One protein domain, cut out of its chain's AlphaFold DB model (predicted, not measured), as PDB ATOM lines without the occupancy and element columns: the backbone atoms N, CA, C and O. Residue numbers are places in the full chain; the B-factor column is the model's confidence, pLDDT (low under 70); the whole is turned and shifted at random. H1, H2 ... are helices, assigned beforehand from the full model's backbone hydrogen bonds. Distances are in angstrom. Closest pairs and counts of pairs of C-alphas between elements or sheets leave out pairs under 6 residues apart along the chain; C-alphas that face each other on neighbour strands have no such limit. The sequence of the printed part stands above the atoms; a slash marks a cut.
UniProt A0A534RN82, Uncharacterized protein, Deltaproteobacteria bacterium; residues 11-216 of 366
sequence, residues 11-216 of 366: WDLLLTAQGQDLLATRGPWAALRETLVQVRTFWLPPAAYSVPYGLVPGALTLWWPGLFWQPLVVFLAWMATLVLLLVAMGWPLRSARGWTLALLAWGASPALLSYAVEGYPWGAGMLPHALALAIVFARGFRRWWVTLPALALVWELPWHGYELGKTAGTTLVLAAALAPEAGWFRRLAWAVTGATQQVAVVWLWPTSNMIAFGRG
ATOM      1  N   TRP A  11       4.484 -38.886 -27.562       78.12
ATOM      2  CA  TRP A  11       3.364 -38.788 -26.620       78.12
ATOM      3  C   TRP A  11       2.872 -37.354 -26.419       78.12
ATOM      4  O   TRP A  11       1.667 -37.132 -26.364       78.12
ATOM      5  N   ASP A  12       3.786 -36.392 -26.354       81.44
ATOM      6  CA  ASP A  12       3.467 -34.983 -26.135       81.44
ATOM      7  C   ASP A  12       2.705 -34.407 -27.341       81.44
ATOM      8  O   ASP A  12       1.701 -33.707 -27.177       81.44
ATOM      9  N   LEU A  13       3.125 -34.780 -28.555       84.62
ATOM     10  CA  LEU A  13       2.417 -34.448 -29.796       84.62
ATOM     11  C   LEU A  13       1.048 -35.129 -29.870       84.62
ATOM     12  O   LEU A  13       0.063 -34.476 -30.207       84.62
ATOM     13  N   LEU A  14       0.969 -36.418 -29.526       86.12
ATOM     14  CA  LEU A  14      -0.275 -37.188 -29.574       86.12
ATOM     15  C   LEU A  14      -1.357 -36.591 -28.664       86.12
ATOM     16  O   LEU A  14      -2.492 -36.425 -29.098       86.12
ATOM     17  N   LEU A  15      -1.013 -36.240 -27.421       86.69
ATOM     18  CA  LEU A  15      -1.957 -35.638 -26.467       86.69
ATOM     19  C   LEU A  15      -2.459 -34.280 -26.944       86.69
ATOM     20  O   LEU A  15      -3.649 -33.986 -26.852       86.69
ATOM     21  N   THR A  16      -1.537 -33.463 -27.456       89.69
ATOM     22  CA  THR A  16      -1.851 -32.131 -27.977       89.69
ATOM     23  C   THR A  16      -2.794 -32.233 -29.166       89.69
ATOM     24  O   THR A  16      -3.825 -31.567 -29.180       89.69
ATOM     25  N   ALA A  17      -2.481 -33.108 -30.125       90.75
ATOM     26  CA  ALA A  17      -3.304 -33.340 -31.306       90.75
ATOM     27  C   ALA A  17      -4.688 -33.888 -30.932       90.75
ATOM     28  O   ALA A  17      -5.689 -33.404 -31.449       90.75
ATOM     29  N   GLN A  18      -4.763 -34.832 -29.988       90.75
ATOM     30  CA  GLN A  18      -6.036 -35.367 -29.497       90.75
ATOM     31  C   GLN A  18      -6.887 -34.283 -28.821       90.75
ATOM     32  O   GLN A  18      -8.090 -34.198 -29.061       90.75
ATOM     33  N   GLY A  19      -6.279 -33.448 -27.974       92.56
ATOM     34  CA  GLY A  19      -6.982 -32.347 -27.322       92.56
ATOM     35  C   GLY A  19      -7.452 -31.288 -28.319       92.56
ATOM     36  O   GLY A  19      -8.587 -30.823 -28.233       92.56
ATOM     37  N   GLN A  20      -6.604 -30.951 -29.290       95.06
ATOM     38  CA  GLN A  20      -6.924 -30.039 -30.384       95.06
ATOM     39  C   GLN A  20      -8.097 -30.560 -31.223       95.06
ATOM     40  O   GLN A  20      -9.033 -29.804 -31.477       95.06
ATOM     41  N   ASP A  21      -8.070 -31.834 -31.618       94.62
ATOM     42  CA  ASP A  21      -9.127 -32.473 -32.406       94.62
ATOM     43  C   ASP A  21     -10.470 -32.475 -31.665       94.62
ATOM     44  O   ASP A  21     -11.483 -32.035 -32.210       94.62
ATOM     45  N   LEU A  22     -10.481 -32.868 -30.386       94.44
ATOM     46  CA  LEU A  22     -11.698 -32.851 -29.566       94.44
ATOM     47  C   LEU A  22     -12.294 -31.445 -29.460       94.44
ATOM     48  O   LEU A  22     -13.507 -31.271 -29.595       94.44
ATOM     49  N   LEU A  23     -11.453 -30.435 -29.232       96.56
ATOM     50  CA  LEU A  23     -11.898 -29.047 -29.130       96.56
ATOM     51  C   LEU A  23     -12.436 -28.521 -30.463       96.56
ATOM     52  O   LEU A  23     -13.482 -27.873 -30.473       96.56
ATOM     53  N   ALA A  24     -11.760 -28.831 -31.571       96.25
ATOM     54  CA  ALA A  24     -12.151 -28.393 -32.907       96.25
ATOM     55  C   ALA A  24     -13.448 -29.058 -33.395       96.25
ATOM     56  O   ALA A  24     -14.247 -28.416 -34.073       96.25
ATOM     57  N   THR A  25     -13.675 -30.329 -33.049       96.88
ATOM     58  CA  THR A  25     -14.800 -31.116 -33.584       96.88
ATOM     59  C   THR A  25     -16.024 -31.150 -32.674       96.88
ATOM     60  O   THR A  25     -17.144 -31.259 -33.170       96.88
ATOM     61  N   ARG A  26     -15.852 -31.077 -31.347       94.12
ATOM     62  CA  ARG A  26     -16.953 -31.220 -30.373       94.12
ATOM     63  C   ARG A  26     -17.289 -29.925 -29.633       94.12
ATOM     64  O   ARG A  26     -18.358 -29.830 -29.033       94.12
ATOM     65  N   GLY A  27     -16.405 -28.931 -29.665       93.81
ATOM     66  CA  GLY A  27     -16.516 -27.728 -28.843       93.81
ATOM     67  C   GLY A  27     -16.098 -27.959 -27.381       93.81
ATOM     68  O   GLY A  27     -15.938 -29.099 -26.934       93.81
ATOM     69  N   PRO A  28     -15.916 -26.882 -26.596       95.00
ATOM     70  CA  PRO A  28     -15.190 -26.925 -25.323       95.00
ATOM     71  C   PRO A  28     -15.856 -27.802 -24.259       95.00
ATOM     72  O   PRO A  28     -15.188 -28.597 -23.599       95.00
ATOM     73  N   TRP A  29     -17.178 -27.697 -24.099       96.50
ATOM     74  CA  TRP A  29     -17.895 -28.449 -23.066       96.50
ATOM     75  C   TRP A  29     -17.972 -29.945 -23.374       96.50
ATOM     76  O   TRP A  29     -17.739 -30.779 -22.497       96.50
ATOM     77  N   ALA A  30     -18.257 -30.299 -24.627       96.06
ATOM     78  CA  ALA A  30     -18.308 -31.695 -25.036       96.06
ATOM     79  C   ALA A  30     -16.911 -32.333 -25.014       96.06
ATOM     80  O   ALA A  30     -16.789 -33.456 -24.535       96.06
ATOM     81  N   ALA A  31     -15.862 -31.604 -25.417       95.12
ATOM     82  CA  ALA A  31     -14.474 -32.055 -25.309       95.12
ATOM     83  C   ALA A  31     -14.058 -32.321 -23.852       95.12
ATOM     84  O   ALA A  31     -13.455 -33.357 -23.560       95.12
ATOM     85  N   LEU A  32     -14.420 -31.429 -22.920       95.19
ATOM     86  CA  LEU A  32     -14.173 -31.621 -21.489       95.19
ATOM     87  C   LEU A  32     -14.907 -32.851 -20.950       95.19
ATOM     88  O   LEU A  32     -14.286 -33.717 -20.335       95.19
ATOM     89  N   ARG A  33     -16.218 -32.950 -21.200       94.38
ATOM     90  CA  ARG A  33     -17.032 -34.090 -20.758       94.38
ATOM     91  C   ARG A  33     -16.483 -35.403 -21.308       94.38
ATOM     92  O   ARG A  33     -16.340 -36.360 -20.552       94.38
ATOM     93  N   GLU A  34     -16.170 -35.448 -22.600       91.81
ATOM     94  CA  GLU A  34     -15.610 -36.631 -23.247       91.81
ATOM     95  C   GLU A  34     -14.266 -37.005 -22.622       91.81
ATOM     96  O   GLU A  34     -14.083 -38.150 -22.224       91.81
ATOM     97  N   THR A  35     -13.379 -36.037 -22.399       91.12
ATOM     98  CA  THR A  35     -12.087 -36.270 -21.739       91.12
ATOM     99  C   THR A  35     -12.253 -36.851 -20.332       91.12
ATOM    100  O   THR A  35     -11.582 -37.822 -19.986       91.12
ATOM    101  N   LEU A  36     -13.171 -36.308 -19.525       90.69
ATOM    102  CA  LEU A  36     -13.435 -36.788 -18.162       90.69
ATOM    103  C   LEU A  36     -14.056 -38.191 -18.125       90.69
ATOM    104  O   LEU A  36     -13.813 -38.941 -17.178       90.69
ATOM    105  N   VAL A  37     -14.842 -38.566 -19.131       89.12
ATOM    106  CA  VAL A  37     -15.339 -39.941 -19.263       89.12
ATOM    107  C   VAL A  37     -14.187 -40.857 -19.672       89.12
ATOM    108  O   VAL A  37     -13.888 -41.825 -18.974       89.12
ATOM    109  N   GLN A  38     -13.478 -40.503 -20.742       86.69
ATOM    110  CA  GLN A  38     -12.462 -41.351 -21.361       86.69
ATOM    111  C   GLN A  38     -11.268 -41.638 -20.448       86.69
ATOM    112  O   GLN A  38     -10.790 -42.772 -20.406       86.69
ATOM    113  N   VAL A  39     -10.818 -40.652 -19.662       84.56
ATOM    114  CA  VAL A  39      -9.704 -40.822 -18.710       84.56
ATOM    115  C   VAL A  39      -9.974 -41.935 -17.679       84.56
ATOM    116  O   VAL A  39      -9.044 -42.538 -17.149       84.56
ATOM    117  N   ARG A  40     -11.251 -42.253 -17.429       83.19
ATOM    118  CA  ARG A  40     -11.699 -43.327 -16.531       83.19
ATOM    119  C   ARG A  40     -12.040 -44.611 -17.281       83.19
ATOM    120  O   ARG A  40     -11.807 -45.703 -16.775       83.19
ATOM    121  N   THR A  41     -12.618 -44.499 -18.476       77.00
ATOM    122  CA  THR A  41     -13.214 -45.643 -19.178       77.00
ATOM    123  C   THR A  41     -12.309 -46.309 -20.195       77.00
ATOM    124  O   THR A  41     -12.650 -47.405 -20.624       77.00
ATOM    125  N   PHE A  42     -11.200 -45.696 -20.620       66.44
ATOM    126  CA  PHE A  42     -10.438 -46.198 -21.771       66.44
ATOM    127  C   PHE A  42      -9.295 -47.165 -21.425       66.44
ATOM    128  O   PHE A  42      -8.549 -47.557 -22.315       66.44
ATOM    129  N   TRP A  43      -9.157 -47.594 -20.163       60.34
ATOM    130  CA  TRP A  43      -8.183 -48.598 -19.679       60.34
ATOM    131  C   TRP A  43      -6.710 -48.297 -20.038       60.34
ATOM    132  O   TRP A  43      -5.832 -49.100 -19.714       60.34
ATOM    133  N   LEU A  44      -6.399 -47.165 -20.678       62.69
ATOM    134  CA  LEU A  44      -5.064 -46.852 -21.172       62.69
ATOM    135  C   LEU A  44      -4.150 -46.422 -20.018       62.69
ATOM    136  O   LEU A  44      -4.557 -45.600 -19.195       62.69
ATOM    137  N   PRO A  45      -2.912 -46.942 -19.965       53.97
ATOM    138  CA  PRO A  45      -1.977 -46.591 -18.905       53.97
ATOM    139  C   PRO A  45      -1.473 -45.134 -18.966       53.97
ATOM    140  O   PRO A  45      -1.378 -44.496 -17.915       53.97
ATOM    141  N   PRO A  46      -1.212 -44.559 -20.159       58.00
ATOM    142  CA  PRO A  46      -1.164 -43.119 -20.374       58.00
ATOM    143  C   PRO A  46      -2.500 -42.646 -20.955       58.00
ATOM    144  O   PRO A  46      -2.905 -43.062 -22.043       58.00
ATOM    145  N   ALA A  47      -3.200 -41.762 -20.249       60.00
ATOM    146  CA  ALA A  47      -4.455 -41.244 -20.762       60.00
ATOM    147  C   ALA A  47      -4.160 -40.268 -21.911       60.00
ATOM    148  O   ALA A  47      -3.795 -39.122 -21.669       60.00
ATOM    149  N   ALA A  48      -4.314 -40.713 -23.164       66.75
ATOM    150  CA  ALA A  48      -4.367 -39.819 -24.330       66.75
ATOM    151  C   ALA A  48      -5.447 -38.727 -24.154       66.75
ATOM    152  O   ALA A  48      -5.368 -37.643 -24.725       66.75
ATOM    153  N   TYR A  49      -6.431 -39.017 -23.303       80.69
ATOM    154  CA  TYR A  49      -7.454 -38.108 -22.822       80.69
ATOM    155  C   TYR A  49      -7.021 -37.504 -21.493       80.69
ATOM    156  O   TYR A  49      -7.115 -38.141 -20.447       80.69
ATOM    157  N   SER A  50      -6.546 -36.266 -21.539       87.88
ATOM    158  CA  SER A  50      -6.126 -35.542 -20.350       87.88
ATOM    159  C   SER A  50      -6.540 -34.093 -20.428       87.88
ATOM    160  O   SER A  50      -6.328 -33.437 -21.447       87.88
ATOM    161  N   VAL A  51      -7.105 -33.573 -19.342       91.50
ATOM    162  CA  VAL A  51      -7.453 -32.152 -19.267       91.50
ATOM    163  C   VAL A  51      -6.175 -31.307 -19.229       91.50
ATOM    164  O   VAL A  51      -5.953 -30.552 -20.177       91.50
ATOM    165  N   PRO A  52      -5.295 -31.438 -18.214       90.06
ATOM    166  CA  PRO A  52      -4.093 -30.617 -18.141       90.06
ATOM    167  C   PRO A  52      -3.108 -30.904 -19.272       90.06
ATOM    168  O   PRO A  52      -2.483 -29.975 -19.755       90.06
ATOM    169  N   TYR A  53      -2.973 -32.148 -19.734       87.56
ATOM    170  CA  TYR A  53      -1.884 -32.501 -20.652       87.56
ATOM    171  C   TYR A  53      -2.318 -32.732 -22.103       87.56
ATOM    172  O   TYR A  53      -1.456 -32.896 -22.959       87.56
ATOM    173  N   GLY A  54      -3.625 -32.724 -22.384       90.44
ATOM    174  CA  GLY A  54      -4.191 -32.839 -23.731       90.44
ATOM    175  C   GLY A  54      -5.025 -31.617 -24.113       90.44
ATOM    176  O   GLY A  54      -4.646 -30.874 -25.014       90.44
ATOM    177  N   LEU A  55      -6.134 -31.357 -23.408       93.62
ATOM    178  CA  LEU A  55      -7.040 -30.247 -23.737       93.62
ATOM    179  C   LEU A  55      -6.373 -28.877 -23.609       93.62
ATOM    180  O   LEU A  55      -6.538 -28.052 -24.498       93.62
ATOM    181  N   VAL A  56      -5.621 -28.621 -22.535       94.00
ATOM    182  CA  VAL A  56      -4.930 -27.331 -22.353       94.00
ATOM    183  C   VAL A  56      -3.920 -27.061 -23.478       94.00
ATOM    184  O   VAL A  56      -4.057 -26.031 -24.140       94.00
ATOM    185  N   PRO A  57      -2.939 -27.943 -23.767       92.62
ATOM    186  CA  PRO A  57      -2.034 -27.704 -24.888       92.62
ATOM    187  C   PRO A  57      -2.749 -27.730 -26.245       92.62
ATOM    188  O   PRO A  57      -2.364 -26.976 -27.136       92.62
ATOM    189  N   GLY A  58      -3.820 -28.512 -26.408       94.06
ATOM    190  CA  GLY A  58      -4.656 -28.497 -27.612       94.06
ATOM    191  C   GLY A  58      -5.349 -27.148 -27.842       94.06
ATOM    192  O   GLY A  58      -5.304 -26.612 -28.945       94.06
ATOM    193  N   ALA A  59      -5.915 -26.547 -26.791       96.00
ATOM    194  CA  ALA A  59      -6.522 -25.218 -26.840       96.00
ATOM    195  C   ALA A  59      -5.487 -24.133 -27.167       96.00
ATOM    196  O   ALA A  59      -5.737 -23.265 -28.000       96.00
ATOM    197  N   LEU A  60      -4.304 -24.213 -26.550       95.81
ATOM    198  CA  LEU A  60      -3.190 -23.312 -26.849       95.81
ATOM    199  C   LEU A  60      -2.724 -23.451 -28.304       95.81
ATOM    200  O   LEU A  60      -2.437 -22.446 -28.944       95.81
ATOM    201  N   THR A  61      -2.721 -24.671 -28.845       94.88
ATOM    202  CA  THR A  61      -2.363 -24.945 -30.246       94.88
ATOM    203  C   THR A  61      -3.395 -24.384 -31.224       94.88
ATOM    204  O   THR A  61      -3.013 -23.850 -32.264       94.88
ATOM    205  N   LEU A  62      -4.690 -24.442 -30.888       95.00
ATOM    206  CA  LEU A  62      -5.744 -23.780 -31.667       95.00
ATOM    207  C   LEU A  62      -5.585 -22.256 -31.678       95.00
ATOM    208  O   LEU A  62      -5.884 -21.621 -32.685       95.00
ATOM    209  N   TRP A  63      -5.124 -21.673 -30.569       94.75
ATOM    210  CA  TRP A  63      -4.912 -20.230 -30.465       94.75
ATOM    211  C   TRP A  63      -3.642 -19.765 -31.189       94.75
ATOM    212  O   TRP A  63      -3.665 -18.767 -31.906       94.75
ATOM    213  N   TRP A  64      -2.540 -20.496 -31.033       94.94
ATOM    214  CA  TRP A  64      -1.279 -20.245 -31.724       94.94
ATOM    215  C   TRP A  64      -0.599 -21.593 -32.017       94.94
ATOM    216  O   TRP A  64      -0.262 -22.295 -31.065       94.94
ATOM    217  N   PRO A  65      -0.381 -21.991 -33.288       89.50
ATOM    218  CA  PRO A  65       0.111 -23.329 -33.647       89.50
ATOM    219  C   PRO A  65       1.599 -23.541 -33.308       89.50
ATOM    220  O   PRO A  65       2.467 -23.606 -34.177       89.50
ATOM    221  N   GLY A  66       1.900 -23.635 -32.015       85.94
ATOM    222  CA  GLY A  66       3.225 -23.883 -31.464       85.94
ATOM    223  C   GLY A  66       3.445 -25.358 -31.139       85.94
ATOM    224  O   GLY A  66       2.606 -26.006 -30.522       85.94
ATOM    225  N   LEU A  67       4.624 -25.883 -31.481       83.69
ATOM    226  CA  LEU A  67       5.002 -27.280 -31.213       83.69
ATOM    227  C   LEU A  67       5.309 -27.569 -29.731       83.69
ATOM    228  O   LEU A  67       5.405 -28.727 -29.331       83.69
ATOM    229  N   PHE A  68       5.486 -26.530 -28.913       86.25
ATOM    230  CA  PHE A  68       6.052 -26.642 -27.563       86.25
ATOM    231  C   PHE A  68       5.044 -26.412 -26.432       86.25
ATOM    232  O   PHE A  68       5.445 -26.344 -25.268       86.25
ATOM    233  N   TRP A  69       3.745 -26.323 -26.734       89.56
ATOM    234  CA  TRP A  69       2.729 -26.084 -25.708       89.56
ATOM    235  C   TRP A  69       2.669 -27.180 -24.661       89.56
ATOM    236  O   TRP A  69       2.630 -26.885 -23.470       89.56
ATOM    237  N   GLN A  70       2.708 -28.439 -25.081       86.56
ATOM    238  CA  GLN A  70       2.686 -29.533 -24.126       86.56
ATOM    239  C   GLN A  70       3.959 -29.574 -23.269       86.56
ATOM    240  O   GLN A  70       3.805 -29.602 -22.047       86.56
ATOM    241  N   PRO A  71       5.185 -29.490 -23.834       84.56
ATOM    242  CA  PRO A  71       6.397 -29.432 -23.022       84.56
ATOM    243  C   PRO A  71       6.372 -28.292 -22.002       84.56
ATOM    244  O   PRO A  71       6.796 -28.472 -20.862       84.56
ATOM    245  N   LEU A  72       5.827 -27.132 -22.386       86.69
ATOM    246  CA  LEU A  72       5.629 -26.014 -21.471       86.69
ATOM    247  C   LEU A  72       4.648 -26.372 -20.348       86.69
ATOM    248  O   LEU A  72       4.945 -26.127 -19.183       86.69
ATOM    249  N   VAL A  73       3.498 -26.970 -20.664       88.56
ATOM    250  CA  VAL A  73       2.508 -27.364 -19.653       88.56
ATOM    251  C   VAL A  73       3.066 -28.419 -18.692       88.56
ATOM    252  O   VAL A  73       2.873 -28.296 -17.484       88.56
ATOM    253  N   VAL A  74       3.810 -29.412 -19.189       84.44
ATOM    254  CA  VAL A  74       4.494 -30.404 -18.344       84.44
ATOM    255  C   VAL A  74       5.524 -29.729 -17.444       84.44
ATOM    256  O   VAL A  74       5.534 -29.979 -16.240       84.44
ATOM    257  N   PHE A  75       6.334 -28.819 -17.989       84.31
ATOM    258  CA  PHE A  75       7.289 -28.042 -17.203       84.31
ATOM    259  C   PHE A  75       6.592 -27.219 -16.107       84.31
ATOM    260  O   PHE A  75       7.041 -27.202 -14.964       84.31
ATOM    261  N   LEU A  76       5.460 -26.581 -16.408       87.94
ATOM    262  CA  LEU A  76       4.686 -25.827 -15.419       87.94
ATOM    263  C   LEU A  76       4.069 -26.734 -14.344       87.94
ATOM    264  O   LEU A  76       4.120 -26.394 -13.162       87.94
ATOM    265  N   ALA A  77       3.537 -27.899 -14.716       87.62
ATOM    266  CA  ALA A  77       3.040 -28.901 -13.770       87.62
ATOM    267  C   ALA A  77       4.164 -29.425 -12.858       87.62
ATOM    268  O   ALA A  77       3.977 -29.642 -11.656       87.62
ATOM    269  N   TRP A  78       5.363 -29.565 -13.411       85.69
ATOM    270  CA  TRP A  78       6.557 -29.922 -12.668       85.69
ATOM    271  C   TRP A  78       6.989 -28.818 -11.691       85.69
ATOM    272  O   TRP A  78       7.224 -29.086 -10.513       85.69
ATOM    273  N   MET A  79       6.994 -27.556 -12.126       85.69
ATOM    274  CA  MET A  79       7.240 -26.411 -11.243       85.69
ATOM    275  C   MET A  79       6.198 -26.321 -10.122       85.69
ATOM    276  O   MET A  79       6.552 -26.072  -8.970       85.69
ATOM    277  N   ALA A  80       4.925 -26.592 -10.423       90.38
ATOM    278  CA  ALA A  80       3.870 -26.678  -9.418       90.38
ATOM    279  C   ALA A  80       4.137 -27.801  -8.402       90.38
ATOM    280  O   ALA A  80       3.957 -27.596  -7.204       90.38
ATOM    281  N   THR A  81       4.634 -28.957  -8.854       89.25
ATOM    282  CA  THR A  81       5.046 -30.066  -7.978       89.25
ATOM    283  C   THR A  81       6.132 -29.614  -7.000       89.25
ATOM    284  O   THR A  81       5.984 -29.806  -5.793       89.25
ATOM    285  N   LEU A  82       7.183 -28.948  -7.490       87.00
ATOM    286  CA  LEU A  82       8.254 -28.405  -6.650       87.00
ATOM    287  C   LEU A  82       7.716 -27.398  -5.624       87.00
ATOM    288  O   LEU A  82       8.017 -27.508  -4.435       87.00
ATOM    289  N   VAL A  83       6.890 -26.443  -6.065       90.12
ATOM    290  CA  VAL A  83       6.262 -25.450  -5.178       90.12
ATOM    291  C   VAL A  83       5.479 -26.151  -4.072       90.12
ATOM    292  O   VAL A  83       5.649 -25.819  -2.902       90.12
ATOM    293  N   LEU A  84       4.647 -27.137  -4.415       93.06
ATOM    294  CA  LEU A  84       3.818 -27.865  -3.454       93.06
ATOM    295  C   LEU A  84       4.656 -28.648  -2.440       93.06
ATOM    296  O   LEU A  84       4.335 -28.618  -1.254       93.06
ATOM    297  N   LEU A  85       5.753 -29.281  -2.866       89.38
ATOM    298  CA  LEU A  85       6.682 -29.956  -1.954       89.38
ATOM    299  C   LEU A  85       7.361 -28.962  -1.001       89.38
ATOM    300  O   LEU A  85       7.408 -29.202   0.204       89.38
ATOM    301  N   LEU A  86       7.828 -27.817  -1.505       88.75
ATOM    302  CA  LEU A  86       8.417 -26.765  -0.669       88.75
ATOM    303  C   LEU A  86       7.395 -26.188   0.324       88.75
ATOM    304  O   LEU A  86       7.722 -25.971   1.492       88.75
ATOM    305  N   VAL A  87       6.149 -25.987  -0.117       90.81
ATOM    306  CA  VAL A  87       5.025 -25.568   0.733       90.81
ATOM    307  C   VAL A  87       4.738 -26.613   1.816       90.81
ATOM    308  O   VAL A  87       4.564 -26.241   2.977       90.81
ATOM    309  N   ALA A  88       4.725 -27.905   1.471       89.25
ATOM    310  CA  ALA A  88       4.515 -29.000   2.417       89.25
ATOM    311  C   ALA A  88       5.624 -29.073   3.479       89.25
ATOM    312  O   ALA A  88       5.334 -29.295   4.651       89.25
ATOM    313  N   MET A  89       6.876 -28.816   3.089       85.12
ATOM    314  CA  MET A  89       8.025 -28.750   4.004       85.12
ATOM    315  C   MET A  89       8.054 -27.476   4.865       85.12
ATOM    316  O   MET A  89       8.889 -27.358   5.756       85.12
ATOM    317  N   GLY A  90       7.177 -26.501   4.605       83.81
ATOM    318  CA  GLY A  90       7.200 -25.207   5.288       83.81
ATOM    319  C   GLY A  90       8.405 -24.338   4.911       83.81
ATOM    320  O   GLY A  90       8.784 -23.456   5.683       83.81
ATOM    321  N   TRP A  91       9.010 -24.571   3.741       81.94
ATOM    322  CA  TRP A  91      10.180 -23.827   3.283       81.94
ATOM    323  C   TRP A  91       9.846 -22.337   3.085       81.94
ATOM    324  O   TRP A  91       8.768 -22.009   2.572       81.94
ATOM    325  N   PRO A  92      10.741 -21.398   3.447       74.56
ATOM    326  CA  PRO A  92      10.486 -19.965   3.324       74.56
ATOM    327  C   PRO A  92      10.587 -19.491   1.863       74.56
ATOM    328  O   PRO A  92      11.564 -18.861   1.446       74.56
ATOM    329  N   LEU A  93       9.520 -19.735   1.096       74.31
ATOM    330  CA  LEU A  93       9.369 -19.374  -0.324       74.31
ATOM    331  C   LEU A  93       9.425 -17.864  -0.620       74.31
ATOM    332  O   LEU A  93       9.404 -17.464  -1.778       74.31
ATOM    333  N   ARG A  94       9.481 -17.008   0.405       78.19
ATOM    334  CA  ARG A  94       9.614 -15.550   0.248       78.19
ATOM    335  C   ARG A  94      11.059 -15.089   0.056       78.19
ATOM    336  O   ARG A  94      11.281 -13.924  -0.249       78.19
ATOM    337  N   SER A  95      12.041 -15.971   0.252       82.38
ATOM    338  CA  SER A  95      13.456 -15.623   0.118       82.38
ATOM    339  C   SER A  95      14.004 -16.046  -1.246       82.38
ATOM    340  O   SER A  95      13.899 -17.213  -1.627       82.38
ATOM    341  N   ALA A  96      14.645 -15.116  -1.963       82.94
ATOM    342  CA  ALA A  96      15.346 -15.426  -3.213       82.94
ATOM    343  C   ALA A  96      16.398 -16.526  -2.993       82.94
ATOM    344  O   ALA A  96      16.455 -17.491  -3.746       82.94
ATOM    345  N   ARG A  97      17.136 -16.455  -1.876       80.56
ATOM    346  CA  ARG A  97      18.102 -17.480  -1.455       80.56
ATOM    347  C   ARG A  97      17.466 -18.862  -1.274       80.56
ATOM    348  O   ARG A  97      18.059 -19.855  -1.683       80.56
ATOM    349  N   GLY A  98      16.274 -18.939  -0.677       78.06
ATOM    350  CA  GLY A  98      15.552 -20.198  -0.490       78.06
ATOM    351  C   GLY A  98      15.148 -20.838  -1.816       78.06
ATOM    352  O   GLY A  98      15.280 -22.052  -1.957       78.06
ATOM    353  N   TRP A  99      14.729 -20.028  -2.792       80.50
ATOM    354  CA  TRP A  99      14.474 -20.480  -4.161       80.50
ATOM    355  C   TRP A  99      15.744 -20.927  -4.873       80.50
ATOM    356  O   TRP A  99      15.750 -21.996  -5.475       80.50
ATOM    357  N   THR A 100      16.831 -20.161  -4.769       82.50
ATOM    358  CA  THR A 100      18.120 -20.532  -5.362       82.50
ATOM    359  C   THR A 100      18.597 -21.881  -4.837       82.50
ATOM    360  O   THR A 100      18.952 -22.745  -5.629       82.50
ATOM    361  N   LEU A 101      18.548 -22.108  -3.521       80.62
ATOM    362  CA  LEU A 101      18.947 -23.388  -2.926       80.62
ATOM    363  C   LEU A 101      18.044 -24.542  -3.368       80.62
ATOM    364  O   LEU A 101      18.557 -25.611  -3.688       80.62
ATOM    365  N   ALA A 102      16.727 -24.329  -3.432       81.94
ATOM    366  CA  ALA A 102      15.796 -25.344  -3.916       81.94
ATOM    367  C   ALA A 102      16.077 -25.717  -5.380       81.94
ATOM    368  O   ALA A 102      16.171 -26.897  -5.704       81.94
ATOM    369  N   LEU A 103      16.277 -24.723  -6.251       82.12
ATOM    370  CA  LEU A 103      16.592 -24.938  -7.664       82.12
ATOM    371  C   LEU A 103      17.970 -25.582  -7.864       82.12
ATOM    372  O   LEU A 103      18.109 -26.424  -8.745       82.12
ATOM    373  N   LEU A 104      18.969 -25.238  -7.045       82.00
ATOM    374  CA  LEU A 104      20.295 -25.865  -7.081       82.00
ATOM    375  C   LEU A 104      20.248 -27.324  -6.621       82.00
ATOM    376  O   LEU A 104      20.761 -28.194  -7.319       82.00
ATOM    377  N   ALA A 105      19.599 -27.608  -5.488       78.38
ATOM    378  CA  ALA A 105      19.418 -28.973  -4.994       78.38
ATOM    379  C   ALA A 105      18.641 -29.834  -6.002       78.38
ATOM    380  O   ALA A 105      18.940 -31.010  -6.190       78.38
ATOM    381  N   TRP A 106      17.677 -29.227  -6.693       76.50
ATOM    382  CA  TRP A 106      16.913 -29.883  -7.743       76.50
ATOM    383  C   TRP A 106      17.731 -30.129  -9.012       76.50
ATOM    384  O   TRP A 106      17.748 -31.242  -9.533       76.50
ATOM    385  N   GLY A 107      18.440 -29.104  -9.494       76.19
ATOM    386  CA  GLY A 107      19.314 -29.182 -10.666       76.19
ATOM    387  C   GLY A 107      20.493 -30.137 -10.476       76.19
ATOM    388  O   GLY A 107      21.014 -30.659 -11.457       76.19
ATOM    389  N   ALA A 108      20.867 -30.426  -9.226       77.44
ATOM    390  CA  ALA A 108      21.864 -31.431  -8.876       77.44
ATOM    391  C   ALA A 108      21.379 -32.882  -9.060       77.44
ATOM    392  O   ALA A 108      22.197 -33.796  -8.997       77.44
ATOM    393  N   SER A 109      20.082 -33.118  -9.296       74.31
ATOM    394  CA  SER A 109      19.536 -34.446  -9.587       74.31
ATOM    395  C   SER A 109      19.273 -34.612 -11.088       74.31
ATOM    396  O   SER A 109      18.247 -34.142 -11.587       74.31
ATOM    397  N   PRO A 110      20.144 -35.334 -11.824       71.31
ATOM    398  CA  PRO A 110      19.913 -35.684 -13.222       71.31
ATOM    399  C   PRO A 110      18.534 -36.293 -13.504       71.31
ATOM    400  O   PRO A 110      17.958 -36.011 -14.545       71.31
ATOM    401  N   ALA A 111      17.969 -37.076 -12.578       72.69
ATOM    402  CA  ALA A 111      16.648 -37.687 -12.733       72.69
ATOM    403  C   ALA A 111      15.525 -36.654 -12.619       72.69
ATOM    404  O   ALA A 111      14.631 -36.628 -13.457       72.69
ATOM    405  N   LEU A 112      15.583 -35.774 -11.615       74.94
ATOM    406  CA  LEU A 112      14.582 -34.716 -11.459       74.94
ATOM    407  C   LEU A 112      14.688 -33.674 -12.576       74.94
ATOM    408  O   LEU A 112      13.678 -33.103 -12.980       74.94
ATOM    409  N   LEU A 113      15.894 -33.438 -13.096       75.25
ATOM    410  CA  LEU A 113      16.099 -32.607 -14.275       75.25
ATOM    411  C   LEU A 113      15.599 -33.304 -15.549       75.25
ATOM    412  O   LEU A 113      14.992 -32.645 -16.387       75.25
ATOM    413  N   SER A 114      15.797 -34.622 -15.676       73.38
ATOM    414  CA  SER A 114      15.244 -35.412 -16.782       73.38
ATOM    415  C   SER A 114      13.725 -35.355 -16.763       73.38
ATOM    416  O   SER A 114      13.140 -34.967 -17.758       73.38
ATOM    417  N   TYR A 115      13.071 -35.598 -15.625       73.62
ATOM    418  CA  TYR A 115      11.608 -35.519 -15.509       73.62
ATOM    419  C   TYR A 115      11.035 -34.109 -15.696       73.62
ATOM    420  O   TYR A 115       9.878 -33.972 -16.079       73.62
ATOM    421  N   ALA A 116      11.830 -33.057 -15.470       72.62
ATOM    422  CA  ALA A 116      11.438 -31.687 -15.800       72.62
ATOM    423  C   ALA A 116      11.393 -31.423 -17.318       72.62
ATOM    424  O   ALA A 116      10.814 -30.426 -17.752       72.62
ATOM    425  N   VAL A 117      12.062 -32.265 -18.116       69.81
ATOM    426  CA  VAL A 117      12.294 -32.069 -19.556       69.81
ATOM    427  C   VAL A 117      11.629 -33.167 -20.399       69.81
ATOM    428  O   VAL A 117      11.091 -32.888 -21.473       69.81
ATOM    429  N   GLU A 118      11.669 -34.414 -19.946       64.25
ATOM    430  CA  GLU A 118      10.963 -35.555 -20.516       64.25
ATOM    431  C   GLU A 118       9.472 -35.438 -20.205       64.25
ATOM    432  O   GLU A 118       9.076 -35.130 -19.085       64.25
ATOM    433  N   GLY A 119       8.658 -35.625 -21.241       61.69
ATOM    434  CA  GLY A 119       7.247 -35.273 -21.250       61.69
ATOM    435  C   GLY A 119       6.324 -36.127 -20.372       61.69
ATOM    436  O   GLY A 119       6.700 -36.738 -19.372       61.69
ATOM    437  N   TYR A 120       5.066 -36.152 -20.804       60.00
ATOM    438  CA  TYR A 120       3.835 -36.449 -20.065       60.00
ATOM    439  C   TYR A 120       3.838 -37.499 -18.929       60.00
ATOM    440  O   TYR A 120       3.275 -37.194 -17.876       60.00
ATOM    441  N   PRO A 121       4.388 -38.725 -19.055       59.06
ATOM    442  CA  PRO A 121       4.093 -39.762 -18.061       59.06
ATOM    443  C   PRO A 121       4.768 -39.549 -16.696       59.06
ATOM    444  O   PRO A 121       4.171 -39.866 -15.666       59.06
ATOM    445  N   TRP A 122       5.988 -39.008 -16.648       60.47
ATOM    446  CA  TRP A 122       6.790 -39.033 -15.416       60.47
ATOM    447  C   TRP A 122       6.578 -37.798 -14.540       60.47
ATOM    448  O   TRP A 122       6.347 -37.930 -13.336       60.47
ATOM    449  N   GLY A 123       6.551 -36.605 -15.145       63.03
ATOM    450  CA  GLY A 123       6.290 -35.355 -14.425       63.03
ATOM    451  C   GLY A 123       4.875 -35.279 -13.839       63.03
ATOM    452  O   GLY A 123       4.682 -34.815 -12.713       63.03
ATOM    453  N   ALA A 124       3.883 -35.821 -14.555       67.75
ATOM    454  CA  ALA A 124       2.482 -35.800 -14.140       67.75
ATOM    455  C   ALA A 124       2.163 -36.714 -12.946       67.75
ATOM    456  O   ALA A 124       1.193 -36.470 -12.229       67.75
ATOM    457  N   GLY A 125       2.958 -37.765 -12.713       76.50
ATOM    458  CA  GLY A 125       2.719 -38.725 -11.629       76.50
ATOM    459  C   GLY A 125       3.054 -38.193 -10.229       76.50
ATOM    460  O   GLY A 125       2.489 -38.658  -9.236       76.50
ATOM    461  N   MET A 126       3.947 -37.203 -10.129       85.44
ATOM    462  CA  MET A 126       4.381 -36.644  -8.842       85.44
ATOM    463  C   MET A 126       3.442 -35.554  -8.315       85.44
ATOM    464  O   MET A 126       3.256 -35.445  -7.102       85.44
ATOM    465  N   LEU A 127       2.813 -34.785  -9.208       89.94
ATOM    466  CA  LEU A 127       1.953 -33.658  -8.845       89.94
ATOM    467  C   LEU A 127       0.821 -34.032  -7.861       89.94
ATOM    468  O   LEU A 127       0.671 -33.329  -6.858       89.94
ATOM    469  N   PRO A 128       0.062 -35.134  -8.054       92.44
ATOM    470  CA  PRO A 128      -0.993 -35.512  -7.114       92.44
ATOM    471  C   PRO A 128      -0.466 -35.831  -5.708       92.44
ATOM    472  O   PRO A 128      -1.109 -35.489  -4.717       92.44
ATOM    473  N   HIS A 129       0.725 -36.432  -5.605       91.94
ATOM    474  CA  HIS A 129       1.366 -36.721  -4.318       91.94
ATOM    475  C   HIS A 129       1.850 -35.450  -3.629       91.94
ATOM    476  O   HIS A 129       1.615 -35.273  -2.437       91.94
ATOM    477  N   ALA A 130       2.489 -34.545  -4.374       93.19
ATOM    478  CA  ALA A 130       2.926 -33.262  -3.838       93.19
ATOM    479  C   ALA A 130       1.738 -32.446  -3.311       93.19
ATOM    480  O   ALA A 130       1.816 -31.875  -2.223       93.19
ATOM    481  N   LEU A 131       0.612 -32.451  -4.034       95.75
ATOM    482  CA  LEU A 131      -0.617 -31.809  -3.581       95.75
ATOM    483  C   LEU A 131      -1.191 -32.488  -2.328       95.75
ATOM    484  O   LEU A 131      -1.547 -31.789  -1.383       95.75
ATOM    485  N   ALA A 132      -1.229 -33.825  -2.272       95.94
ATOM    486  CA  ALA A 132      -1.678 -34.553  -1.082       95.94
ATOM    487  C   ALA A 132      -0.823 -34.221   0.154       95.94
ATOM    488  O   ALA A 132      -1.364 -33.922   1.219       95.94
ATOM    489  N   LEU A 133       0.505 -34.185   0.011       94.94
ATOM    490  CA  LEU A 133       1.422 -33.782   1.080       94.94
ATOM    491  C   LEU A 133       1.202 -32.320   1.501       94.94
ATOM    492  O   LEU A 133       1.176 -32.022   2.695       94.94
ATOM    493  N   ALA A 134       0.989 -31.412   0.547       95.62
ATOM    494  CA  ALA A 134       0.708 -30.008   0.838       95.62
ATOM    495  C   ALA A 134      -0.615 -29.823   1.601       95.62
ATOM    496  O   ALA A 134      -0.660 -29.040   2.550       95.62
ATOM    497  N   ILE A 135      -1.662 -30.584   1.249       96.12
ATOM    498  CA  ILE A 135      -2.944 -30.606   1.970       96.12
ATOM    499  C   ILE A 135      -2.757 -31.040   3.426       96.12
ATOM    500  O   ILE A 135      -3.371 -30.462   4.326       96.12
ATOM    501  N   VAL A 136      -1.923 -32.056   3.657       95.25
ATOM    502  CA  VAL A 136      -1.699 -32.630   4.988       95.25
ATOM    503  C   VAL A 136      -0.861 -31.695   5.863       95.25
ATOM    504  O   VAL A 136      -1.228 -31.434   7.010       95.25
ATOM    505  N   PHE A 137       0.249 -31.173   5.337       93.31
ATOM    506  CA  PHE A 137       1.265 -30.513   6.163       93.31
ATOM    507  C   PHE A 137       1.229 -28.988   6.122       93.31
ATOM    508  O   PHE A 137       1.579 -28.336   7.112       93.31
ATOM    509  N   ALA A 138       0.794 -28.378   5.021       92.69
ATOM    510  CA  ALA A 138       0.958 -26.943   4.879       92.69
ATOM    511  C   ALA A 138      -0.176 -26.152   5.543       92.69
ATOM    512  O   ALA A 138      -1.369 -26.416   5.380       92.69
ATOM    513  N   ARG A 139       0.199 -25.084   6.256       90.44
ATOM    514  CA  ARG A 139      -0.751 -24.214   6.974       90.44
ATOM    515  C   ARG A 139      -1.794 -23.572   6.051       90.44
ATOM    516  O   ARG A 139      -2.921 -23.350   6.489       90.44
ATOM    517  N   GLY A 140      -1.440 -23.304   4.792       89.44
ATOM    518  CA  GLY A 140      -2.343 -22.714   3.796       89.44
ATOM    519  C   GLY A 140      -3.577 -23.572   3.498       89.44
ATOM    520  O   GLY A 140      -4.660 -23.029   3.299       89.44
ATOM    521  N   PHE A 141      -3.455 -24.900   3.586       92.75
ATOM    522  CA  PHE A 141      -4.550 -25.845   3.346       92.75
ATOM    523  C   PHE A 141      -5.395 -26.122   4.595       92.75
ATOM    524  O   PHE A 141      -6.189 -27.058   4.607       92.75
ATOM    525  N   ARG A 142      -5.264 -25.321   5.662       90.38
ATOM    526  CA  ARG A 142      -6.143 -25.417   6.843       90.38
ATOM    527  C   ARG A 142      -7.499 -24.742   6.633       90.38
ATOM    528  O   ARG A 142      -8.431 -25.022   7.380       90.38
ATOM    529  N   ARG A 143      -7.604 -23.832   5.661       93.00
ATOM    530  CA  ARG A 143      -8.842 -23.108   5.340       93.00
ATOM    531  C   ARG A 143      -9.714 -23.972   4.435       93.00
ATOM    532  O   ARG A 143      -9.250 -24.362   3.370       93.00
ATOM    533  N   TRP A 144     -10.970 -24.206   4.816       92.06
ATOM    534  CA  TRP A 144     -11.878 -25.119   4.104       92.06
ATOM    535  C   TRP A 144     -12.026 -24.793   2.609       92.06
ATOM    536  O   TRP A 144     -12.041 -25.702   1.786       92.06
ATOM    537  N   TRP A 145     -12.047 -23.509   2.244       93.00
ATOM    538  CA  TRP A 145     -12.158 -23.064   0.852       93.00
ATOM    539  C   TRP A 145     -10.883 -23.300   0.028       93.00
ATOM    540  O   TRP A 145     -10.938 -23.247  -1.192       93.00
ATOM    541  N   VAL A 146      -9.745 -23.588   0.668       95.00
ATOM    542  CA  VAL A 146      -8.523 -24.082   0.010       95.00
ATOM    543  C   VAL A 146      -8.514 -25.608   0.016       95.00
ATOM    544  O   VAL A 146      -8.226 -26.234  -1.000       95.00
ATOM    545  N   THR A 147      -8.838 -26.220   1.159       94.56
ATOM    546  CA  THR A 147      -8.781 -27.673   1.345       94.56
ATOM    547  C   THR A 147      -9.750 -28.406   0.428       94.56
ATOM    548  O   THR A 147      -9.352 -29.390  -0.178       94.56
ATOM    549  N   LEU A 148     -11.007 -27.959   0.313       94.88
ATOM    550  CA  LEU A 148     -12.021 -28.679  -0.463       94.88
ATOM    551  C   LEU A 148     -11.698 -28.705  -1.966       94.88
ATOM    552  O   LEU A 148     -11.667 -29.803  -2.522       94.88
ATOM    553  N   PRO A 149     -11.363 -27.576  -2.626       96.69
ATOM    554  CA  PRO A 149     -10.907 -27.625  -4.014       96.69
ATOM    555  C   PRO A 149      -9.627 -28.444  -4.181       96.69
ATOM    556  O   PRO A 149      -9.493 -29.183  -5.149       96.69
ATOM    557  N   ALA A 150      -8.696 -28.369  -3.224       96.69
ATOM    558  CA  ALA A 150      -7.471 -29.157  -3.276       96.69
ATOM    559  C   ALA A 150      -7.733 -30.664  -3.156       96.69
ATOM    560  O   ALA A 150      -7.115 -31.443  -3.873       96.69
ATOM    561  N   LEU A 151      -8.667 -31.083  -2.301       97.31
ATOM    562  CA  LEU A 151      -9.096 -32.476  -2.189       97.31
ATOM    563  C   LEU A 151      -9.775 -32.950  -3.476       97.31
ATOM    564  O   LEU A 151      -9.476 -34.048  -3.938       97.31
ATOM    565  N   ALA A 152     -10.606 -32.111  -4.102       96.75
ATOM    566  CA  ALA A 152     -11.182 -32.409  -5.412       96.75
ATOM    567  C   ALA A 152     -10.095 -32.563  -6.493       96.75
ATOM    568  O   ALA A 152     -10.137 -33.501  -7.286       96.75
ATOM    569  N   LEU A 153      -9.069 -31.706  -6.483       95.12
ATOM    570  CA  LEU A 153      -7.923 -31.818  -7.387       95.12
ATOM    571  C   LEU A 153      -7.078 -33.069  -7.114       95.12
ATOM    572  O   LEU A 153      -6.676 -33.728  -8.065       95.12
ATOM    573  N   VAL A 154      -6.830 -33.441  -5.854       94.75
ATOM    574  CA  VAL A 154      -6.148 -34.709  -5.517       94.75
ATOM    575  C   VAL A 154      -6.978 -35.916  -5.933       94.75
ATOM    576  O   VAL A 154      -6.409 -36.956  -6.242       94.75
ATOM    577  N   TRP A 155      -8.302 -35.795  -5.971       94.88
ATOM    578  CA  TRP A 155      -9.165 -36.850  -6.483       94.88
ATOM    579  C   TRP A 155      -9.132 -36.936  -8.020       94.88
ATOM    580  O   TRP A 155      -9.134 -38.039  -8.561       94.88
ATOM    581  N   GLU A 156      -9.053 -35.797  -8.721       92.75
ATOM    582  CA  GLU A 156      -9.105 -35.722 -10.190       92.75
ATOM    583  C   GLU A 156      -7.747 -35.926 -10.881       92.75
ATOM    584  O   GLU A 156      -7.623 -36.736 -11.797       92.75
ATOM    585  N   LEU A 157      -6.710 -35.197 -10.460       90.69
ATOM    586  CA  LEU A 157      -5.388 -35.196 -11.102       90.69
ATOM    587  C   LEU A 157      -4.771 -36.588 -11.303       90.69
ATOM    588  O   LEU A 157      -4.146 -36.785 -12.346       90.69
ATOM    589  N   PRO A 158      -4.930 -37.564 -10.387       89.69
ATOM    590  CA  PRO A 158      -4.382 -38.896 -10.592       89.69
ATOM    591  C   PRO A 158      -4.875 -39.601 -11.859       89.69
ATOM    592  O   PRO A 158      -4.128 -40.387 -12.438       89.69
ATOM    593  N   TRP A 159      -6.096 -39.313 -12.321       87.44
ATOM    594  CA  TRP A 159      -6.623 -39.878 -13.568       87.44
ATOM    595  C   TRP A 159      -5.843 -39.382 -14.788       87.44
ATOM    596  O   TRP A 159      -5.632 -40.128 -15.737       87.44
ATOM    597  N   HIS A 160      -5.335 -38.150 -14.721       86.88
ATOM    598  CA  HIS A 160      -4.582 -37.485 -15.790       86.88
ATOM    599  C   HIS A 160      -3.083 -37.808 -15.777       86.88
ATOM    600  O   HIS A 160      -2.333 -37.207 -16.542       86.88
ATOM    601  N   GLY A 161      -2.634 -38.697 -14.887       80.56
ATOM    602  CA  GLY A 161      -1.233 -39.066 -14.718       80.56
ATOM    603  C   GLY A 161      -0.974 -40.560 -14.907       80.56
ATOM    604  O   GLY A 161      -1.883 -41.385 -15.047       80.56
ATOM    605  N   TYR A 162       0.308 -40.920 -14.885       77.25
ATOM    606  CA  TYR A 162       0.731 -42.316 -14.945       77.25
ATOM    607  C   TYR A 162       0.381 -43.077 -13.654       77.25
ATOM    608  O   TYR A 162       0.057 -42.480 -12.629       77.25
ATOM    609  N   GLU A 163       0.444 -44.408 -13.694       77.00
ATOM    610  CA  GLU A 163      -0.145 -45.295 -12.678       77.00
ATOM    611  C   GLU A 163       0.260 -45.020 -11.235       77.00
ATOM    612  O   GLU A 163      -0.582 -45.080 -10.344       77.00
ATOM    613  N   LEU A 164       1.523 -44.663 -10.997       77.56
ATOM    614  CA  LEU A 164       1.970 -44.328  -9.650       77.56
ATOM    615  C   LEU A 164       1.181 -43.139  -9.096       77.56
ATOM    616  O   LEU A 164       0.731 -43.207  -7.958       77.56
ATOM    617  N   GLY A 165       0.897 -42.118  -9.913       83.75
ATOM    618  CA  GLY A 165       0.072 -40.960  -9.546       83.75
ATOM    619  C   GLY A 165      -1.299 -41.337  -8.978       83.75
ATOM    620  O   GLY A 165      -1.774 -40.686  -8.046       83.75
ATOM    621  N   LYS A 166      -1.888 -42.445  -9.454       87.12
ATOM    622  CA  LYS A 166      -3.174 -43.002  -8.989       87.12
ATOM    623  C   LYS A 166      -3.163 -43.470  -7.535       87.12
ATOM    624  O   LYS A 166      -4.224 -43.666  -6.952       87.12
ATOM    625  N   THR A 167      -1.999 -43.558  -6.905       89.06
ATOM    626  CA  THR A 167      -1.864 -43.947  -5.494       89.06
ATOM    627  C   THR A 167      -1.807 -42.764  -4.521       89.06
ATOM    628  O   THR A 167      -1.696 -42.961  -3.311       89.06
ATOM    629  N   ALA A 168      -1.949 -41.524  -5.005       92.19
ATOM    630  CA  ALA A 168      -1.867 -40.336  -4.155       92.19
ATOM    631  C   ALA A 168      -2.908 -40.308  -3.021       92.19
ATOM    632  O   ALA A 168      -2.600 -39.832  -1.926       92.19
ATOM    633  N   GLY A 169      -4.103 -40.880  -3.231       94.38
ATOM    634  CA  GLY A 169      -5.126 -41.001  -2.185       94.38
ATOM    635  C   GLY A 169      -4.664 -41.806  -0.967       94.38
ATOM    636  O   GLY A 169      -5.083 -41.500   0.149       94.38
ATOM    637  N   THR A 170      -3.730 -42.751  -1.128       94.12
ATOM    638  CA  THR A 170      -3.145 -43.491   0.000       94.12
ATOM    639  C   THR A 170      -2.423 -42.568   0.977       94.12
ATOM    640  O   THR A 170      -2.520 -42.768   2.185       94.12
ATOM    641  N   THR A 171      -1.780 -41.502   0.492       94.75
ATOM    642  CA  THR A 171      -1.142 -40.499   1.365       94.75
ATOM    643  C   THR A 171      -2.170 -39.854   2.299       94.75
ATOM    644  O   THR A 171      -1.905 -39.684   3.486       94.75
ATOM    645  N   LEU A 172      -3.373 -39.548   1.793       96.81
ATOM    646  CA  LEU A 172      -4.460 -38.974   2.592       96.81
ATOM    647  C   LEU A 172      -5.028 -39.974   3.606       96.81
ATOM    648  O   LEU A 172      -5.290 -39.592   4.745       96.81
ATOM    649  N   VAL A 173      -5.182 -41.246   3.227       97.31
ATOM    650  CA  VAL A 173      -5.635 -42.306   4.148       97.31
ATOM    651  C   VAL A 173      -4.628 -42.503   5.283       97.31
ATOM    652  O   VAL A 173      -5.004 -42.505   6.456       97.31
ATOM    653  N   LEU A 174      -3.339 -42.603   4.952       96.44
ATOM    654  CA  LEU A 174      -2.271 -42.747   5.940       96.44
ATOM    655  C   LEU A 174      -2.180 -41.518   6.846       96.44
ATOM    656  O   LEU A 174      -2.074 -41.663   8.061       96.44
ATOM    657  N   ALA A 175      -2.296 -40.309   6.291       95.56
ATOM    658  CA  ALA A 175      -2.343 -39.080   7.078       95.56
ATOM    659  C   ALA A 175      -3.565 -39.026   8.005       95.56
ATOM    660  O   ALA A 175      -3.440 -38.635   9.164       95.56
ATOM    661  N   ALA A 176      -4.737 -39.463   7.542       96.62
ATOM    662  CA  ALA A 176      -5.930 -39.546   8.376       96.62
ATOM    663  C   ALA A 176      -5.741 -40.492   9.571       96.62
ATOM    664  O   ALA A 176      -6.280 -40.225  10.644       96.62
ATOM    665  N   ALA A 177      -4.964 -41.565   9.429       95.62
ATOM    666  CA  ALA A 177      -4.658 -42.479  10.526       95.62
ATOM    667  C   ALA A 177      -3.549 -41.947  11.453       95.62
ATOM    668  O   ALA A 177      -3.686 -42.019  12.672       95.62
ATOM    669  N   LEU A 178      -2.478 -41.395  10.877       95.25
ATOM    670  CA  LEU A 178      -1.193 -41.191  11.551       95.25
ATOM    671  C   LEU A 178      -0.866 -39.735  11.902       95.25
ATOM    672  O   LEU A 178       0.169 -39.506  12.519       95.25
ATOM    673  N   ALA A 179      -1.684 -38.751  11.513       90.69
ATOM    674  CA  ALA A 179      -1.481 -37.346  11.880       90.69
ATOM    675  C   ALA A 179      -2.301 -36.984  13.140       90.69
ATOM    676  O   ALA A 179      -3.454 -36.552  13.011       90.69
ATOM    677  N   PRO A 180      -1.746 -37.130  14.363       72.25
ATOM    678  CA  PRO A 180      -2.492 -36.912  15.608       72.25
ATOM    679  C   PRO A 180      -2.910 -35.450  15.815       72.25
ATOM    680  O   PRO A 180      -3.908 -35.183  16.475       72.25
ATOM    681  N   GLU A 181      -2.190 -34.496  15.220       85.50
ATOM    682  CA  GLU A 181      -2.447 -33.055  15.365       85.50
ATOM    683  C   GLU A 181      -3.634 -32.549  14.522       85.50
ATOM    684  O   GLU A 181      -4.066 -31.394  14.633       85.50
ATOM    685  N   ALA A 182      -4.161 -33.381  13.620       88.06
ATOM    686  CA  ALA A 182      -5.262 -33.001  12.754       88.06
ATOM    687  C   ALA A 182      -6.609 -33.186  13.468       88.06
ATOM    688  O   ALA A 182      -6.943 -34.267  13.947       88.06
ATOM    689  N   GLY A 183      -7.428 -32.129  13.483       91.31
ATOM    690  CA  GLY A 183      -8.800 -32.215  13.994       91.31
ATOM    691  C   GLY A 183      -9.624 -33.263  13.237       91.31
ATOM    692  O   GLY A 183      -9.418 -33.473  12.038       91.31
ATOM    693  N   TRP A 184     -10.577 -33.894  13.927       93.44
ATOM    694  CA  TRP A 184     -11.296 -35.069  13.422       93.44
ATOM    695  C   TRP A 184     -11.967 -34.840  12.058       93.44
ATOM    696  O   TRP A 184     -11.851 -35.686  11.178       93.44
ATOM    697  N   PHE A 185     -12.574 -33.669  11.835       93.56
ATOM    698  CA  PHE A 185     -13.217 -33.325  10.563       93.56
ATOM    699  C   PHE A 185     -12.243 -33.357   9.379       93.56
ATOM    700  O   PHE A 185     -12.590 -33.817   8.295       93.56
ATOM    701  N   ARG A 186     -11.003 -32.891   9.581       94.06
ATOM    702  CA  ARG A 186      -9.964 -32.914   8.539       94.06
ATOM    703  C   ARG A 186      -9.522 -34.341   8.255       94.06
ATOM    704  O   ARG A 186      -9.450 -34.726   7.095       94.06
ATOM    705  N   ARG A 187      -9.309 -35.134   9.307       95.06
ATOM    706  CA  ARG A 187      -8.980 -36.560   9.180       95.06
ATOM    707  C   ARG A 187     -10.081 -37.314   8.437       95.06
ATOM    708  O   ARG A 187      -9.764 -38.088   7.543       95.06
ATOM    709  N   LEU A 188     -11.352 -37.036   8.737       96.25
ATOM    710  CA  LEU A 188     -12.480 -37.621   8.015       96.25
ATOM    711  C   LEU A 188     -12.473 -37.205   6.539       96.25
ATOM    712  O   LEU A 188     -12.575 -38.067   5.674       96.25
ATOM    713  N   ALA A 189     -12.305 -35.916   6.234       96.50
ATOM    714  CA  ALA A 189     -12.248 -35.442   4.851       96.50
ATOM    715  C   ALA A 189     -11.104 -36.105   4.061       96.50
ATOM    716  O   ALA A 189     -11.300 -36.522   2.918       96.50
ATOM    717  N   TRP A 190      -9.927 -36.256   4.676       97.38
ATOM    718  CA  TRP A 190      -8.788 -36.964   4.091       97.38
ATOM    719  C   TRP A 190      -9.082 -38.450   3.884       97.38
ATOM    720  O   TRP A 190      -8.839 -38.962   2.794       97.38
ATOM    721  N   ALA A 191      -9.650 -39.124   4.888       97.50
ATOM    722  CA  ALA A 191     -10.011 -40.534   4.811       97.50
ATOM    723  C   ALA A 191     -11.041 -40.791   3.707       97.50
ATOM    724  O   ALA A 191     -10.822 -41.660   2.873       97.50
ATOM    725  N   VAL A 192     -12.122 -40.006   3.650       97.75
ATOM    726  CA  VAL A 192     -13.170 -40.135   2.625       97.75
ATOM    727  C   VAL A 192     -12.599 -39.869   1.236       97.75
ATOM    728  O   VAL A 192     -12.794 -40.678   0.332       97.75
ATOM    729  N   THR A 193     -11.845 -38.783   1.056       97.75
ATOM    730  CA  THR A 193     -11.254 -38.450  -0.252       97.75
ATOM    731  C   THR A 193     -10.267 -39.525  -0.700       97.75
ATOM    732  O   THR A 193     -10.349 -40.014  -1.824       97.75
ATOM    733  N   GLY A 194      -9.354 -39.933   0.185       97.12
ATOM    734  CA  GLY A 194      -8.351 -40.949  -0.112       97.12
ATOM    735  C   GLY A 194      -8.968 -42.322  -0.377       97.12
ATOM    736  O   GLY A 194      -8.650 -42.947  -1.385       97.12
ATOM    737  N   ALA A 195      -9.894 -42.772   0.473       96.69
ATOM    738  CA  ALA A 195     -10.540 -44.073   0.329       96.69
ATOM    739  C   ALA A 195     -11.408 -44.142  -0.930       96.69
ATOM    740  O   ALA A 195     -11.301 -45.104  -1.683       96.69
ATOM    741  N   THR A 196     -12.225 -43.121  -1.207       96.88
ATOM    742  CA  THR A 196     -13.047 -43.096  -2.430       96.88
ATOM    743  C   THR A 196     -12.189 -43.061  -3.690       96.88
ATOM    744  O   THR A 196     -12.523 -43.730  -4.664       96.88
ATOM    745  N   GLN A 197     -11.061 -42.347  -3.674       94.25
ATOM    746  CA  GLN A 197     -10.119 -42.329  -4.789       94.25
ATOM    747  C   GLN A 197      -9.464 -43.705  -5.000       94.25
ATOM    748  O   GLN A 197      -9.439 -44.191  -6.129       94.25
ATOM    749  N   GLN A 198      -9.022 -44.382  -3.935       91.31
ATOM    750  CA  GLN A 198      -8.461 -45.737  -4.038       91.31
ATOM    751  C   GLN A 198      -9.511 -46.768  -4.476       91.31
ATOM    752  O   GLN A 198      -9.237 -47.597  -5.341       91.31
ATOM    753  N   VAL A 199     -10.738 -46.686  -3.953       92.19
ATOM    754  CA  VAL A 199     -11.855 -47.532  -4.398       92.19
ATOM    755  C   VAL A 199     -12.126 -47.318  -5.883       92.19
ATOM    756  O   VAL A 199     -12.269 -48.284  -6.631       92.19
ATOM    757  N   ALA A 200     -12.142 -46.065  -6.332       91.00
ATOM    758  CA  ALA A 200     -12.337 -45.752  -7.733       91.00
ATOM    759  C   ALA A 200     -11.219 -46.336  -8.611       91.00
ATOM    760  O   ALA A 200     -11.518 -46.968  -9.619       91.00
ATOM    761  N   VAL A 201      -9.953 -46.177  -8.217       86.44
ATOM    762  CA  VAL A 201      -8.783 -46.653  -8.980       86.44
ATOM    763  C   VAL A 201      -8.697 -48.178  -9.033       86.44
ATOM    764  O   VAL A 201      -8.274 -48.723 -10.045       86.44
ATOM    765  N   VAL A 202      -9.075 -48.883  -7.967       82.69
ATOM    766  CA  VAL A 202      -8.917 -50.347  -7.891       82.69
ATOM    767  C   VAL A 202     -10.160 -51.089  -8.396       82.69
ATOM    768  O   VAL A 202     -10.053 -52.149  -9.025       82.69
ATOM    769  N   TRP A 203     -11.352 -50.548  -8.139       82.69
ATOM    770  CA  TRP A 203     -12.605 -51.281  -8.331       82.69
ATOM    771  C   TRP A 203     -13.493 -50.711  -9.432       82.69
ATOM    772  O   TRP A 203     -13.975 -51.496 -10.249       82.69
ATOM    773  N   LEU A 204     -13.692 -49.390  -9.476       87.94
ATOM    774  CA  LEU A 204     -14.673 -48.770 -10.379       87.94
ATOM    775  C   LEU A 204     -14.115 -48.526 -11.786       87.94
ATOM    776  O   LEU A 204     -14.736 -48.912 -12.773       87.94
ATOM    777  N   TRP A 205     -12.937 -47.912 -11.871       86.19
ATOM    778  CA  TRP A 205     -12.290 -47.514 -13.124       86.19
ATOM    779  C   TRP A 205     -10.810 -47.894 -13.136       86.19
ATOM    780  O   TRP A 205      -9.941 -47.027 -13.263       86.19
ATOM    781  N   PRO A 206     -10.481 -49.181 -12.960       80.56
ATOM    782  CA  PRO A 206      -9.093 -49.574 -12.949       80.56
ATOM    783  C   PRO A 206      -8.514 -49.526 -14.364       80.56
ATOM    784  O   PRO A 206      -9.155 -49.893 -15.348       80.56
ATOM    785  N   THR A 207      -7.275 -49.058 -14.474       77.38
ATOM    786  CA  THR A 207      -6.541 -49.079 -15.740       77.38
ATOM    787  C   THR A 207      -6.063 -50.485 -16.067       77.38
ATOM    788  O   THR A 207      -5.978 -51.346 -15.192       77.38
ATOM    789  N   SER A 208      -5.685 -50.724 -17.323       73.31
ATOM    790  CA  SER A 208      -5.104 -52.007 -17.741       73.31
ATOM    791  C   SER A 208      -3.913 -52.426 -16.877       73.31
ATOM    792  O   SER A 208      -3.821 -53.596 -16.515       73.31
ATOM    793  N   ASN A 209      -3.062 -51.482 -16.469       73.75
ATOM    794  CA  ASN A 209      -1.990 -51.746 -15.516       73.75
ATOM    795  C   ASN A 209      -2.549 -52.091 -14.128       73.75
ATOM    796  O   ASN A 209      -2.190 -53.129 -13.586       73.75
ATOM    797  N   MET A 210      -3.470 -51.300 -13.563       74.94
ATOM    798  CA  MET A 210      -4.065 -51.609 -12.250       74.94
ATOM    799  C   MET A 210      -4.793 -52.955 -12.220       74.94
ATOM    800  O   MET A 210      -4.746 -53.654 -11.214       74.94
ATOM    801  N   ILE A 211      -5.418 -53.369 -13.320       72.94
ATOM    802  CA  ILE A 211      -6.039 -54.693 -13.458       72.94
ATOM    803  C   ILE A 211      -4.989 -55.776 -13.569       72.94
ATOM    804  O   ILE A 211      -5.097 -56.787 -12.877       72.94
ATOM    805  N   ALA A 212      -3.969 -55.556 -14.402       65.38
ATOM    806  CA  ALA A 212      -2.852 -56.475 -14.518       65.38
ATOM    807  C   ALA A 212      -2.187 -56.703 -13.155       65.38
ATOM    808  O   ALA A 212      -1.823 -57.835 -12.880       65.38
ATOM    809  N   PHE A 213      -2.094 -55.685 -12.291       63.00
ATOM    810  CA  PHE A 213      -1.514 -55.793 -10.947       63.00
ATOM    811  C   PHE A 213      -2.483 -56.320  -9.883       63.00
ATOM    812  O   PHE A 213      -2.103 -57.145  -9.053       63.00
ATOM    813  N   GLY A 214      -3.724 -55.840  -9.866       61.56
ATOM    814  CA  GLY A 214      -4.686 -56.123  -8.801       61.56
ATOM    815  C   GLY A 214      -5.452 -57.428  -8.993       61.56
ATOM    816  O   GLY A 214      -5.757 -58.108  -8.018       61.56
ATOM    817  N   ARG A 215      -5.761 -57.793 -10.242       61.91
ATOM    818  CA  ARG A 215      -6.651 -58.925 -10.561       61.91
ATOM    819  C   ARG A 215      -5.930 -60.135 -11.135       61.91
ATOM    820  O   ARG A 215      -6.570 -61.156 -11.360       61.91
ATOM    821  N   GLY A 216      -4.615 -60.051 -11.324       53.25
ATOM    822  CA  GLY A 216      -3.865 -61.135 -11.931       53.25
ATOM    823  C   GLY A 216      -4.014 -61.113 -13.443       53.25
ATOM    824  O   GLY A 216      -5.040 -61.524 -13.977       53.25
TER     825      GLY A 216
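Overview. This is residues 11 to 216 of the 366 residues of an uncharacterized protein of Deltaproteobacteria bacterium (UniProt A0A534RN82). Four long helices, H7, H9, H10 and H11, form an up-and-down bundle, with H4 packed lengthwise on H7 as a fifth long helix. A cluster of H1, H2 and H3 covers one end of this body; H5 and H6 lie on the far side of H4 and H7 from H9, and short H12 folds back near the end of H11. The printed part has 206 residues, with twelve named helices, H1 to H12 in order, and no named strand; the class is all helix. It is compact, with a radius of gyration of the C-alphas of 17.6 A, and spans 50 by 44 by 35 A.

Along the chain. H1, residues 11 to 26, begins at C-alpha 11 (3.364, -38.788, -26.620) and is 22.0 A long. H2 holds residues 28 to 41 and H3 residues 51 to 63. H4, residues 69 to 88, is 28.3 A long and ends at C-alpha 88 (4.515, -29.000, 2.417). H5 holds residues 96 to 107 and H6 residues 110 to 115. H7, residues 120 to 137, is 27.0 A long; H8 holds residues 139 to 142. H9, residues 144 to 160, is 24.5 A long, H10, residues 163 to 178, 24.6 A, and H11, residues 184 to 204, 27.7 A. H12, residues 208 to 214, ends at C-alpha 214 (-4.686, -56.123, -8.801).

Arrangement. In the bundle of H7, H9, H10 and H11, each helix runs against the one before it. H10 and H11 touch as a hairpin, closest at the C-alphas of Gly 169 and Gly 194, 3.8 A, at a shallow tilt of 31 degrees. H7 and H10 run the same way at a shallow tilt of 10 degrees, their closest C-alphas being those of Gly 125 and Gly 165, 4.0 A apart. H9 has a kink of 25 degrees near residue 154, and H10 one of 29 degrees near residue 170. H4 touches H7, closest at the C-alphas of Ala 88 and Ala 134, 4.2 A. H1 touches H3, closest at the C-alphas of Gln 20 and Gly 58, 3.9 A. H2 and H3 form a hairpin, with the C-alphas of Thr 35 and Val 51 closest, 6.7 A. H5 and H6 only just touch, only at the corner, with 3 pairs of C-alphas within 8 A, closest Gly 107 and Leu 113, 5.9 A; H4 and H5 are near each other. H8 likewise only just touches H7 and H9, only at the corner, with 3 pairs each. H12 touches H11, closest at the C-alphas of Val 202 and Met 210, 6.6 A. The O i to N i+4 pairs are all within hydrogen-bond range in H1, H4, H5, H6, H11 and H12, but 9 of 10 in H2, 7 of 9 in H3, 8 of 14 in H7, 9 of 13 in H9 and 6 of 12 in H10; H8 is too short for such a pair.

Size, cuts and confidence. The two C-alphas farthest apart, those of Pro 65 and Pro 180, are 51.2 A apart. The printed part has no cut, and no link is long. Confidence is low, with pLDDT under 70, at residues 42 to 48, 117 to 124 and 212 to 216; the mean of the printed part is 85.9.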